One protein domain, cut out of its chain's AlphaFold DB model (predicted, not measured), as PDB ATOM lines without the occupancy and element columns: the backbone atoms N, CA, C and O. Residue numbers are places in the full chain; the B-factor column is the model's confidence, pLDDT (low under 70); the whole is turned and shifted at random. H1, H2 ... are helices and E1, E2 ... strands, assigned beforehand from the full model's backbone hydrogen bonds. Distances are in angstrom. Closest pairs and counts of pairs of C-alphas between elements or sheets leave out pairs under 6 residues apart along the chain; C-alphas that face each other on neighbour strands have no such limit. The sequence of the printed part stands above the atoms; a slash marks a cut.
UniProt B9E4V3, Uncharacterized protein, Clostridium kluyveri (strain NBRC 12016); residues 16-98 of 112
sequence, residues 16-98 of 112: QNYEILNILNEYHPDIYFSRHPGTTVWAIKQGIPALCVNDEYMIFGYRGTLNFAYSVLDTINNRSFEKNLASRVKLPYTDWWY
ATOM      1  N   GLN A  16     237.867 190.745 195.093       86.50
ATOM      2  CA  GLN A  16     238.030 191.527 193.873       86.50
ATOM      3  C   GLN A  16     236.664 191.803 193.230       86.50
ATOM      4  O   GLN A  16     235.728 191.016 193.354       86.50
ATOM      5  N   ASN A  17     236.545 192.909 192.486       88.81
ATOM      6  CA  ASN A  17     235.260 193.315 191.892       88.81
ATOM      7  C   ASN A  17     234.618 192.211 191.042       88.81
ATOM      8  O   ASN A  17     233.399 192.097 191.029       88.81
ATOM      9  N   TYR A  18     235.423 191.395 190.354       88.44
ATOM     10  CA  TYR A  18     234.904 190.300 189.538       88.44
ATOM     11  C   TYR A  18     234.232 189.194 190.369       88.44
ATOM     12  O   TYR A  18     233.273 188.595 189.895       88.44
ATOM     13  N   GLU A  19     234.710 188.944 191.592       89.69
ATOM     14  CA  GLU A  19     234.128 187.970 192.526       89.69
ATOM     15  C   GLU A  19     232.835 188.533 193.095       89.69
ATOM     16  O   GLU A  19     231.794 187.884 193.057       89.69
ATOM     17  N   ILE A  20     232.892 189.785 193.559       91.50
ATOM     18  CA  ILE A  20     231.744 190.482 194.137       91.50
ATOM     19  C   ILE A  20     230.602 190.583 193.127       91.50
ATOM     20  O   ILE A  20     229.464 190.304 193.478       91.50
ATOM     21  N   LEU A  21     230.879 190.927 191.870       93.12
ATOM     22  CA  LEU A  21     229.839 191.062 190.849       93.12
ATOM     23  C   LEU A  21     229.153 189.735 190.513       93.12
ATOM     24  O   LEU A  21     227.943 189.750 190.288       93.12
ATOM     25  N   ASN A  22     229.873 188.609 190.519       94.00
ATOM     26  CA  ASN A  22     229.243 187.299 190.340       94.00
ATOM     27  C   ASN A  22     228.412 186.903 191.565       94.00
ATOM     28  O   ASN A  22     227.259 186.518 191.400       94.00
ATOM     29  N   ILE A  23     228.925 187.112 192.783       93.81
ATOM     30  CA  ILE A  23     228.176 186.861 194.028       93.81
ATOM     31  C   ILE A  23     226.872 187.670 194.042       93.81
ATOM     32  O   ILE A  23     225.798 187.147 194.322       93.81
ATOM     33  N   LEU A  24     226.946 188.957 193.717       95.06
ATOM     34  CA  LEU A  24     225.783 189.836 193.681       95.06
ATOM     35  C   LEU A  24     224.777 189.438 192.589       95.06
ATOM     36  O   LEU A  24     223.569 189.549 192.810       95.06
ATOM     37  N   ASN A  25     225.261 188.955 191.440       94.94
ATOM     38  CA  ASN A  25     224.419 188.435 190.366       94.94
ATOM     39  C   ASN A  25     223.768 187.088 190.717       94.94
ATOM     40  O   ASN A  25     222.665 186.826 190.268       94.94
ATOM     41  N   GLU A  26     224.426 186.233 191.500       95.06
ATOM     42  CA  GLU A  26     223.884 184.931 191.902       95.06
ATOM     43  C   GLU A  26     222.844 185.065 193.022       95.06
ATOM     44  O   GLU A  26     221.774 184.464 192.955       95.06
ATOM     45  N   TYR A  27     223.150 185.855 194.057       95.50
ATOM     46  CA  TYR A  27     222.350 185.881 195.286       95.50
ATOM     47  C   TYR A  27     221.319 187.006 195.352       95.50
ATOM     48  O   TYR A  27     220.400 186.913 196.159       95.50
ATOM     49  N   HIS A  28     221.466 188.065 194.549       94.94
ATOM     50  CA  HIS A  28     220.548 189.211 194.521       94.94
ATOM     51  C   HIS A  28     220.121 189.714 195.919       94.94
ATOM     52  O   HIS A  28     218.929 189.730 196.234       94.94
ATOM     53  N   PRO A  29     221.069 190.115 196.786       96.12
ATOM     54  CA  PRO A  29     220.758 190.483 198.162       96.12
ATOM     55  C   PRO A  29     219.852 191.721 198.259       96.12
ATOM     56  O   PRO A  29     219.923 192.638 197.437       96.12
ATOM     57  N   ASP A  30     219.069 191.790 199.338       95.50
ATOM     58  CA  ASP A  30     218.207 192.942 199.635       95.50
ATOM     59  C   ASP A  30     218.990 194.210 199.980       95.50
ATOM     60  O   ASP A  30     218.472 195.308 199.791       95.50
ATOM     61  N   ILE A  31     220.217 194.066 200.492       96.19
ATOM     62  CA  ILE A  31     221.163 195.150 200.760       96.19
ATOM     63  C   ILE A  31     222.601 194.630 200.752       96.19
ATOM     64  O   ILE A  31     222.882 193.526 201.217       96.19
ATOM     65  N   TYR A  32     223.524 195.443 200.243       96.44
ATOM     66  CA  TYR A  32     224.959 195.176 200.266       96.44
ATOM     67  C   TYR A  32     225.692 196.170 201.176       96.44
ATOM     68  O   TYR A  32     225.563 197.386 201.027       96.44
ATOM     69  N   PHE A  33     226.504 195.657 202.100       94.62
ATOM     70  CA  PHE A  33     227.386 196.469 202.937       94.62
ATOM     71  C   PHE A  33     228.830 196.327 202.485       94.62
ATOM     72  O   PHE A  33     229.318 195.223 202.255       94.62
ATOM     73  N   SER A  34     229.541 197.447 202.423       92.06
ATOM     74  CA  SER A  34     230.976 197.444 202.164       92.06
ATOM     75  C   SER A  34     231.669 198.571 202.902       92.06
ATOM     76  O   SER A  34     231.103 199.643 203.074       92.06
ATOM     77  N   ARG A  35     232.923 198.351 203.293       90.56
ATOM     78  CA  ARG A  35     233.803 199.426 203.765       90.56
ATOM     79  C   ARG A  35     234.376 200.257 202.617       90.56
ATOM     80  O   ARG A  35     234.728 201.417 202.795       90.56
ATOM     81  N   HIS A  36     234.503 199.657 201.436       89.25
ATOM     82  CA  HIS A  36     235.159 200.270 200.292       89.25
ATOM     83  C   HIS A  36     234.134 200.822 199.297       89.25
ATOM     84  O   HIS A  36     233.399 200.040 198.687       89.25
ATOM     85  N   PRO A  37     234.146 202.139 199.013       89.75
ATOM     86  CA  PRO A  37     233.187 202.743 198.088       89.75
ATOM     87  C   PRO A  37     233.321 202.185 196.668       89.75
ATOM     88  O   PRO A  37     232.341 202.140 195.927       89.75
ATOM     89  N   GLY A  38     234.516 201.703 196.307       89.12
ATOM     90  CA  GLY A  38     234.767 201.042 195.029       89.12
ATOM     91  C   GLY A  38     233.850 199.843 194.786       89.12
ATOM     92  O   GLY A  38     233.288 199.743 193.701       89.12
ATOM     93  N   THR A  39     233.638 198.976 195.783       91.25
ATOM     94  CA  THR A  39     232.753 197.806 195.635       91.25
ATOM     95  C   THR A  39     231.281 198.176 195.831       91.25
ATOM     96  O   THR A  39     230.424 197.626 195.144       91.25
ATOM     97  N   THR A  40     230.972 199.169 196.676       94.69
ATOM     98  CA  THR A  40     229.608 199.709 196.848       94.69
ATOM     99  C   THR A  40     229.024 200.202 195.521       94.69
ATOM    100  O   THR A  40     227.888 199.885 195.180       94.69
ATOM    101  N   VAL A  41     229.814 200.932 194.726       94.69
ATOM    102  CA  VAL A  41     229.374 201.440 193.414       94.69
ATOM    103  C   VAL A  41     229.065 200.307 192.434       94.69
ATOM    104  O   VAL A  41     228.148 200.442 191.625       94.69
ATOM    105  N   TRP A  42     229.796 199.192 192.485       95.31
ATOM    106  CA  TRP A  42     229.521 198.040 191.622       95.31
ATOM    107  C   TRP A  42     228.182 197.377 191.949       95.31
ATOM    108  O   TRP A  42     227.426 197.095 191.021       95.31
ATOM    109  N   ALA A  43     227.839 197.246 193.233       96.00
ATOM    110  CA  ALA A  43     226.518 196.774 193.651       96.00
ATOM    111  C   ALA A  43     225.391 197.700 193.165       96.00
ATOM    112  O   ALA A  43     224.423 197.240 192.558       96.00
ATOM    113  N   ILE A  44     225.565 199.017 193.321       96.44
ATOM    114  CA  ILE A  44     224.597 200.021 192.847       96.44
ATOM    115  C   ILE A  44     224.409 199.935 191.326       96.44
ATOM    116  O   ILE A  44     223.282 200.002 190.836       96.44
ATOM    117  N   LYS A  45     225.487 199.735 190.557       95.94
ATOM    118  CA  LYS A  45     225.394 199.558 189.099       95.94
ATOM    119  C   LYS A  45     224.662 198.274 188.683       95.94
ATOM    120  O   LYS A  45     224.109 198.255 187.589       95.94
ATOM    121  N   GLN A  46     224.636 197.240 189.525       95.50
ATOM    122  CA  GLN A  46     223.797 196.044 189.341       95.50
ATOM    123  C   GLN A  46     222.357 196.228 189.856       95.50
ATOM    124  O   GLN A  46     221.545 195.312 189.763       95.50
ATOM    125  N   GLY A  47     222.007 197.407 190.380       96.12
ATOM    126  CA  GLY A  47     220.660 197.721 190.864       96.12
ATOM    127  C   GLY A  47     220.393 197.296 192.309       96.12
ATOM    128  O   GLY A  47     219.259 197.417 192.780       96.12
ATOM    129  N   ILE A  48     221.415 196.824 193.022       97.12
ATOM    130  CA  ILE A  48     221.344 196.381 194.420       97.12
ATOM    131  C   ILE A  48     221.552 197.601 195.324       97.12
ATOM    132  O   ILE A  48     222.462 198.391 195.058       97.12
ATOM    133  N   PRO A  49     220.736 197.797 196.377       97.00
ATOM    134  CA  PRO A  49     220.951 198.926 197.263       97.00
ATOM    135  C   PRO A  49     222.179 198.641 198.113       97.00
ATOM    136  O   PRO A  49     222.377 197.527 198.605       97.00
ATOM    137  N   ALA A  50     223.022 199.647 198.277       96.38
ATOM    138  CA  ALA A  50     224.289 199.445 198.942       96.38
ATOM    139  C   ALA A  50     224.650 200.617 199.836       96.38
ATOM    140  O   ALA A  50     224.486 201.776 199.461       96.38
ATOM    141  N   LEU A  51     225.206 200.296 201.000       95.12
ATOM    142  CA  LEU A  51     225.662 201.277 201.968       95.12
ATOM    143  C   LEU A  51     227.160 201.100 202.217       95.12
ATOM    144  O   LEU A  51     227.632 200.019 202.580       95.12
ATOM    145  N   CYS A  52     227.904 202.190 202.027       93.81
ATOM    146  CA  CYS A  52     229.326 202.230 202.332       93.81
ATOM    147  C   CYS A  52     229.537 202.591 203.807       93.81
ATOM    148  O   CYS A  52     229.339 203.739 204.203       93.81
ATOM    149  N   VAL A  53     229.950 201.621 204.616       93.19
ATOM    150  CA  VAL A  53     230.307 201.802 206.026       93.19
ATOM    151  C   VAL A  53     231.805 202.076 206.108       93.19
ATOM    152  O   VAL A  53     232.607 201.173 206.328       93.19
ATOM    153  N   ASN A  54     232.190 203.329 205.867       86.00
ATOM    154  CA  ASN A  54     233.602 203.718 205.764       86.00
ATOM    155  C   ASN A  54     234.381 203.512 207.073       86.00
ATOM    156  O   ASN A  54     235.575 203.218 207.036       86.00
ATOM    157  N   ASP A  55     233.704 203.681 208.207       86.25
ATOM    158  CA  ASP A  55     234.295 203.635 209.538       86.25
ATOM    159  C   ASP A  55     233.306 202.997 210.527       86.25
ATOM    160  O   ASP A  55     232.125 203.360 210.563       86.25
ATOM    161  N   GLU A  56     233.773 202.045 211.337       80.69
ATOM    162  CA  GLU A  56     232.968 201.390 212.369       80.69
ATOM    163  C   GLU A  56     232.451 202.361 213.438       80.69
ATOM    164  O   GLU A  56     231.366 202.151 213.990       80.69
ATOM    165  N   TYR A  57     233.166 203.462 213.697       85.25
ATOM    166  CA  TYR A  57     232.741 204.479 214.660       85.25
ATOM    167  C   TYR A  57     231.414 205.144 214.273       85.25
ATOM    168  O   TYR A  57     230.737 205.693 215.141       85.25
ATOM    169  N   MET A  58     230.987 205.047 213.007       84.56
ATOM    170  CA  MET A  58     229.669 205.523 212.571       84.56
ATOM    171  C   MET A  58     228.509 204.770 213.240       84.56
ATOM    172  O   MET A  58     227.405 205.306 213.331       84.56
ATOM    173  N   ILE A  59     228.749 203.540 213.702       93.56
ATOM    174  CA  ILE A  59     227.712 202.626 214.199       93.56
ATOM    175  C   ILE A  59     227.758 202.500 215.730       93.56
ATOM    176  O   ILE A  59     226.766 202.128 216.361       93.56
ATOM    177  N   PHE A  60     228.886 202.828 216.359       94.38
ATOM    178  CA  PHE A  60     229.085 202.592 217.788       94.38
ATOM    179  C   PHE A  60     228.237 203.486 218.703       94.38
ATOM    180  O   PHE A  60     227.979 204.663 218.445       94.38
ATOM    181  N   GLY A  61     227.831 202.894 219.830       95.00
ATOM    182  CA  GLY A  61     226.972 203.519 220.831       95.00
ATOM    183  C   GLY A  61     225.516 203.664 220.379       95.00
ATOM    184  O   GLY A  61     225.177 203.515 219.208       95.00
ATOM    185  N   TYR A  62     224.633 204.002 221.323       96.06
ATOM    186  CA  TYR A  62     223.187 204.070 221.075       96.06
ATOM    187  C   TYR A  62     222.809 204.979 219.902       96.06
ATOM    188  O   TYR A  62     221.997 204.610 219.055       96.06
ATOM    189  N   ARG A  63     223.419 206.167 219.830       95.00
ATOM    190  CA  ARG A  63     223.128 207.135 218.769       95.00
ATOM    191  C   ARG A  63     223.688 206.698 217.413       95.00
ATOM    192  O   ARG A  63     222.995 206.870 216.415       95.00
ATOM    193  N   GLY A  64     224.891 206.123 217.374       95.06
ATOM    194  CA  GLY A  64     225.478 205.588 216.141       95.06
ATOM    195  C   GLY A  64     224.636 204.449 215.574       95.06
ATOM    196  O   GLY A  64     224.276 204.467 214.401       95.06
ATOM    197  N   THR A  65     224.206 203.523 216.433       96.31
ATOM    198  CA  THR A  65     223.363 202.392 216.029       96.31
ATOM    199  C   THR A  65     222.006 202.861 215.501       96.31
ATOM    200  O   THR A  65     221.560 202.384 214.460       96.31
ATOM    201  N   LEU A  66     221.369 203.836 216.161       97.19
ATOM    202  CA  LEU A  66     220.102 204.402 215.694       97.19
ATOM    203  C   LEU A  66     220.250 205.114 214.338       97.19
ATOM    204  O   LEU A  66     219.436 204.910 213.441       97.19
ATOM    205  N   ASN A  67     221.308 205.906 214.156       95.69
ATOM    206  CA  ASN A  67     221.593 206.572 212.881       95.69
ATOM    207  C   ASN A  67     221.876 205.568 211.754       95.69
ATOM    208  O   ASN A  67     221.430 205.757 210.620       95.69
ATOM    209  N   PHE A  68     222.600 204.491 212.063       95.81
ATOM    210  CA  PHE A  68     222.850 203.409 211.120       95.81
ATOM    211  C   PHE A  68     221.546 202.715 210.714       95.81
ATOM    212  O   PHE A  68     221.318 202.516 209.525       95.81
ATOM    213  N   ALA A  69     220.649 202.436 211.666       95.94
ATOM    214  CA  ALA A  69     219.338 201.859 211.378       95.94
ATOM    215  C   ALA A  69     218.504 202.745 210.435       95.94
ATOM    216  O   ALA A  69     217.928 202.230 209.478       95.94
ATOM    217  N   TYR A  70     218.495 204.068 210.640       96.88
ATOM    218  CA  TYR A  70     217.854 204.999 209.702       96.88
ATOM    219  C   TYR A  70     218.508 204.972 208.316       96.88
ATOM    220  O   TYR A  70     217.805 204.896 207.316       96.88
ATOM    221  N   SER A  71     219.842 204.935 208.243       95.12
ATOM    222  CA  SER A  71     220.567 204.865 206.964       95.12
ATOM    223  C   SER A  71     220.236 203.590 206.180       95.12
ATOM    224  O   SER A  71     220.053 203.631 204.964       95.12
ATOM    225  N   VAL A  72     220.132 202.453 206.876       96.31
ATOM    226  CA  VAL A  72     219.691 201.177 206.296       96.31
ATOM    227  C   VAL A  72     218.252 201.290 205.799       96.31
ATOM    228  O   VAL A  72     217.989 200.937 204.652       96.31
ATOM    229  N   LEU A  73     217.343 201.821 206.623       97.00
ATOM    230  CA  LEU A  73     215.932 201.998 206.275       97.00
ATOM    231  C   LEU A  73     215.750 202.884 205.032       97.00
ATOM    232  O   LEU A  73     214.971 202.546 204.141       97.00
ATOM    233  N   ASP A  74     216.490 203.985 204.944       96.00
ATOM    234  CA  ASP A  74     216.443 204.893 203.797       96.00
ATOM    235  C   ASP A  74     216.984 204.223 202.530       96.00
ATOM    236  O   ASP A  74     216.396 204.357 201.457       96.00
ATOM    237  N   THR A  75     218.059 203.445 202.664       95.75
ATOM    238  CA  THR A  75     218.714 202.732 201.558       95.75
ATOM    239  C   THR A  75     217.813 201.642 200.967       95.75
ATOM    240  O   THR A  75     217.732 201.490 199.748       95.75
ATOM    241  N   ILE A  76     217.084 200.892 201.801       95.50
ATOM    242  CA  ILE A  76     216.158 199.859 201.307       95.50
ATOM    243  C   ILE A  76     214.863 200.452 200.734       95.50
ATOM    244  O   ILE A  76     214.303 199.879 199.799       95.50
ATOM    245  N   ASN A  77     214.399 201.601 201.244       95.88
ATOM    246  CA  ASN A  77     213.157 202.232 200.792       95.88
ATOM    247  C   ASN A  77     213.351 203.099 199.540       95.88
ATOM    248  O   ASN A  77     212.525 203.064 198.624       95.88
ATOM    249  N   ASN A  78     214.439 203.868 199.455       94.69
ATOM    250  CA  ASN A  78     214.700 204.761 198.329       94.69
ATOM    251  C   ASN A  78     215.573 204.096 197.260       94.69
ATOM    252  O   ASN A  78     216.748 204.396 197.103       94.69
ATOM    253  N   ARG A  79     214.945 203.228 196.466       95.06
ATOM    254  CA  ARG A  79     215.610 202.435 195.415       95.06
ATOM    255  C   ARG A  79     215.686 203.119 194.052       95.06
ATOM    256  O   ARG A  79     215.979 202.476 193.041       95.06
ATOM    257  N   SER A  80     215.275 204.383 193.973       96.44
ATOM    258  CA  SER A  80     215.084 205.065 192.692       96.44
ATOM    259  C   SER A  80     216.406 205.245 191.949       96.44
ATOM    260  O   SER A  80     216.452 205.056 190.733       96.44
ATOM    261  N   PHE A  81     217.486 205.553 192.665       95.38
ATOM    262  CA  PHE A  81     218.793 205.809 192.076       95.38
ATOM    263  C   PHE A  81     219.404 204.545 191.463       95.38
ATOM    264  O   PHE A  81     219.734 204.545 190.278       95.38
ATOM    265  N   GLU A  82     219.493 203.454 192.223       96.00
ATOM    266  CA  GLU A  82     220.116 202.203 191.785       96.00
ATOM    267  C   GLU A  82     219.339 201.583 190.625       96.00
ATOM    268  O   GLU A  82     219.936 201.177 189.630       96.00
ATOM    269  N   LYS A  83     218.000 201.583 190.699       96.62
ATOM    270  CA  LYS A  83     217.143 201.072 189.616       96.62
ATOM    271  C   LYS A  83     217.335 201.861 188.321       96.62
ATOM    272  O   LYS A  83     217.510 201.274 187.254       96.62
ATOM    273  N   ASN A  84     217.322 203.194 188.404       97.69
ATOM    274  CA  ASN A  84     217.511 204.036 187.226       97.69
ATOM    275  C   ASN A  84     218.926 203.907 186.658       97.69
ATOM    276  O   ASN A  84     219.077 203.836 185.440       97.69
ATOM    277  N   LEU A  85     219.948 203.856 187.514       97.00
ATOM    278  CA  LEU A  85     221.328 203.698 187.076       97.00
ATOM    279  C   LEU A  85     221.525 202.353 186.376       97.00
ATOM    280  O   LEU A  85     221.985 202.343 185.238       97.00
ATOM    281  N   ALA A  86     221.114 201.249 187.005       96.50
ATOM    282  CA  ALA A  86     221.232 199.901 186.451       96.50
ATOM    283  C   ALA A  86     220.548 199.772 185.081       96.50
ATOM    284  O   ALA A  86     221.099 199.161 184.171       96.50
ATOM    285  N   SER A  87     219.401 200.432 184.883       97.06
ATOM    286  CA  SER A  87     218.701 200.435 183.589       97.06
ATOM    287  C   SER A  87     219.424 201.196 182.464       97.06
ATOM    288  O   SER A  87     219.053 201.068 181.298       97.06
ATOM    289  N   ARG A  88     220.428 202.020 182.792       97.31
ATOM    290  CA  ARG A  88     221.095 202.946 181.857       97.31
ATOM    291  C   ARG A  88     222.585 202.678 181.681       97.31
ATOM    292  O   ARG A  88     223.205 203.298 180.819       97.31
ATOM    293  N   VAL A  89     223.172 201.793 182.482       96.12
ATOM    294  CA  VAL A  89     224.596 201.457 182.407       96.12
ATOM    295  C   VAL A  89     224.783 200.053 181.856       96.12
ATOM    296  O   VAL A  89     224.107 199.114 182.256       96.12
ATOM    297  N   LYS A  90     225.751 199.898 180.952       94.56
ATOM    298  CA  LYS A  90     226.222 198.584 180.518       94.56
ATOM    299  C   LYS A  90     227.469 198.224 181.317       94.56
ATOM    300  O   LYS A  90     228.461 198.952 181.275       94.56
ATOM    301  N   LEU A  91     227.410 197.119 182.051       94.25
ATOM    302  CA  LEU A  91     228.560 196.599 182.782       94.25
ATOM    303  C   LEU A  91     229.553 195.925 181.817       94.25
ATOM    304  O   LEU A  91     229.137 195.404 180.782       94.25
ATOM    305  N   PRO A  92     230.862 195.920 182.131       93.38
ATOM    306  CA  PRO A  92     231.870 195.273 181.291       93.38
ATOM    307  C   PRO A  92     231.873 193.736 181.411       93.38
ATOM    308  O   PRO A  92     232.670 193.083 180.744       93.38
ATOM    309  N   TYR A  93     231.007 193.168 182.252       92.06
ATOM    310  CA  TYR A  93     230.883 191.733 182.493       92.06
ATOM    311  C   TYR A  93     229.777 191.153 181.612       92.06
ATOM    312  O   TYR A  93     228.683 191.713 181.538       92.06
ATOM    313  N   THR A  94     230.095 190.069 180.910       93.75
ATOM    314  CA  THR A  94     229.193 189.373 179.984       93.75
ATOM    315  C   THR A  94     228.394 188.289 180.701       93.75
ATOM    316  O   THR A  94     228.769 187.864 181.791       93.75
ATOM    317  N   ASP A  95     227.350 187.769 180.056       93.00
ATOM    318  CA  ASP A  95     226.581 186.631 180.585       93.00
ATOM    319  C   ASP A  95     227.488 185.414 180.837       93.00
ATOM    320  O   ASP A  95     227.453 184.823 181.911       93.00
ATOM    321  N   TRP A  96     228.432 185.148 179.923       93.50
ATOM    322  CA  TRP A  96     229.476 184.130 180.106       93.50
ATOM    323  C   TRP A  96     230.310 184.327 181.386       93.50
ATOM    324  O   TRP A  96     230.804 183.364 181.970       93.50
ATOM    325  N   TRP A  97     230.515 185.574 181.821       92.06
ATOM    326  CA  TRP A  97     231.214 185.850 183.073       92.06
ATOM    327  C   TRP A  97     230.351 185.500 184.290       92.06
ATOM    328  O   TRP A  97     230.841 184.873 185.228       92.06
ATOM    329  N   TYR A  98     229.072 185.871 184.255       93.44
ATOM    330  CA  TYR A  98     228.127 185.646 185.348       93.44
ATOM    331  C   TYR A  98     227.703 184.183 185.524       93.44
ATOM    332  O   TYR A  98     227.308 183.797 186.618       93.44
TER     333      TYR A  98
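What this domain is: This is residues 16 to 98 of the 112 residues of an uncharacterized protein of Clostridium kluyveri (strain NBRC 12016) (UniProt B9E4V3). A small two-stranded sheet, E1 beside E2, lies near the middle of an elongated model; H2 packs on it, and H1 packs on H2. The long helix H3 begins far out at one end of the long axis and runs back to E2 with its later residues, H4 packs on H2 about at a right angle, and H5, at the other end of the long axis, packs on H1. The printed part has 83 residues with five named helices and two named strands, in the order H1, E1, H2, E2, H3, H4, H5; the sheet is parallel and the class is mostly helix. The whole is only just compact, close to loose, with a radius of gyration of the C-alphas of 13.8 A and spans of 46 by 26 by 19 A.

Where its parts are: The strands are E1, residues 32 to 34, and E2, residues 50 to 52, each 6.7 A from first to last C-alpha. H2 spans residues 37 to 45 over 12.3 A. H1 spans residues 17 to 27 over 15.3 A, with C-alpha 17 at (235.260, 193.315, 191.892). H3, residues 61 to 77, is the longest helix, 24.4 A, with C-alpha 61 at (226.972, 203.519, 220.831). H4 spans residues 80 to 86 over 10.2 A. H5, residues 95 to 98, is 5.1 A long, with C-alpha 98 at (228.127, 185.646, 185.348).

How they stand to each other: E1 and E2 are parallel, with 16 degrees between their directions; N 51 and O 32 are within hydrogen-bond range at 2.9 A, as are N 34 and O 51 at 3.2 A. E1, H2 and E2 form a strand-helix-strand unit, two parallel neighbour strands with a helix between them along the chain, and its crossover is right-handed. The closest C-alphas of H2 and E2, those of Thr 40 and Ala 50, are 5.7 A apart. H1 and H2 touch at a steep tilt of 43 degrees, the same way, closest at the C-alphas of Asn 17 and Thr 39, 6.4 A. H2 and H4 touch, about perpendicular at 87 degrees, closest at the C-alphas of Lys 45 and Ala 86, 4.9 A. H1 and H5 touch, closest at the C-alphas of Asn 22 and Tyr 98, 5.4 A. H3 touches no helix; its closest C-alpha pair with E2 is Thr 75 and Ala 50, 7.0 A. In H1, H3 and H4 every O i to N i+4 pair is within hydrogen-bond range, in H2 4 of 5 are, and H5 is too short for such a pair.

The domain as a whole: The two C-alphas farthest apart, those of Tyr 62 and Trp 96, are 46.0 A apart. The printed part has no cut. No link is long; E2 to H3 and H4 to H5, with 8 residues each, are short, and the others are tight. The mean pLDDT of the printed part is 93.9, and no printed residue is under 70.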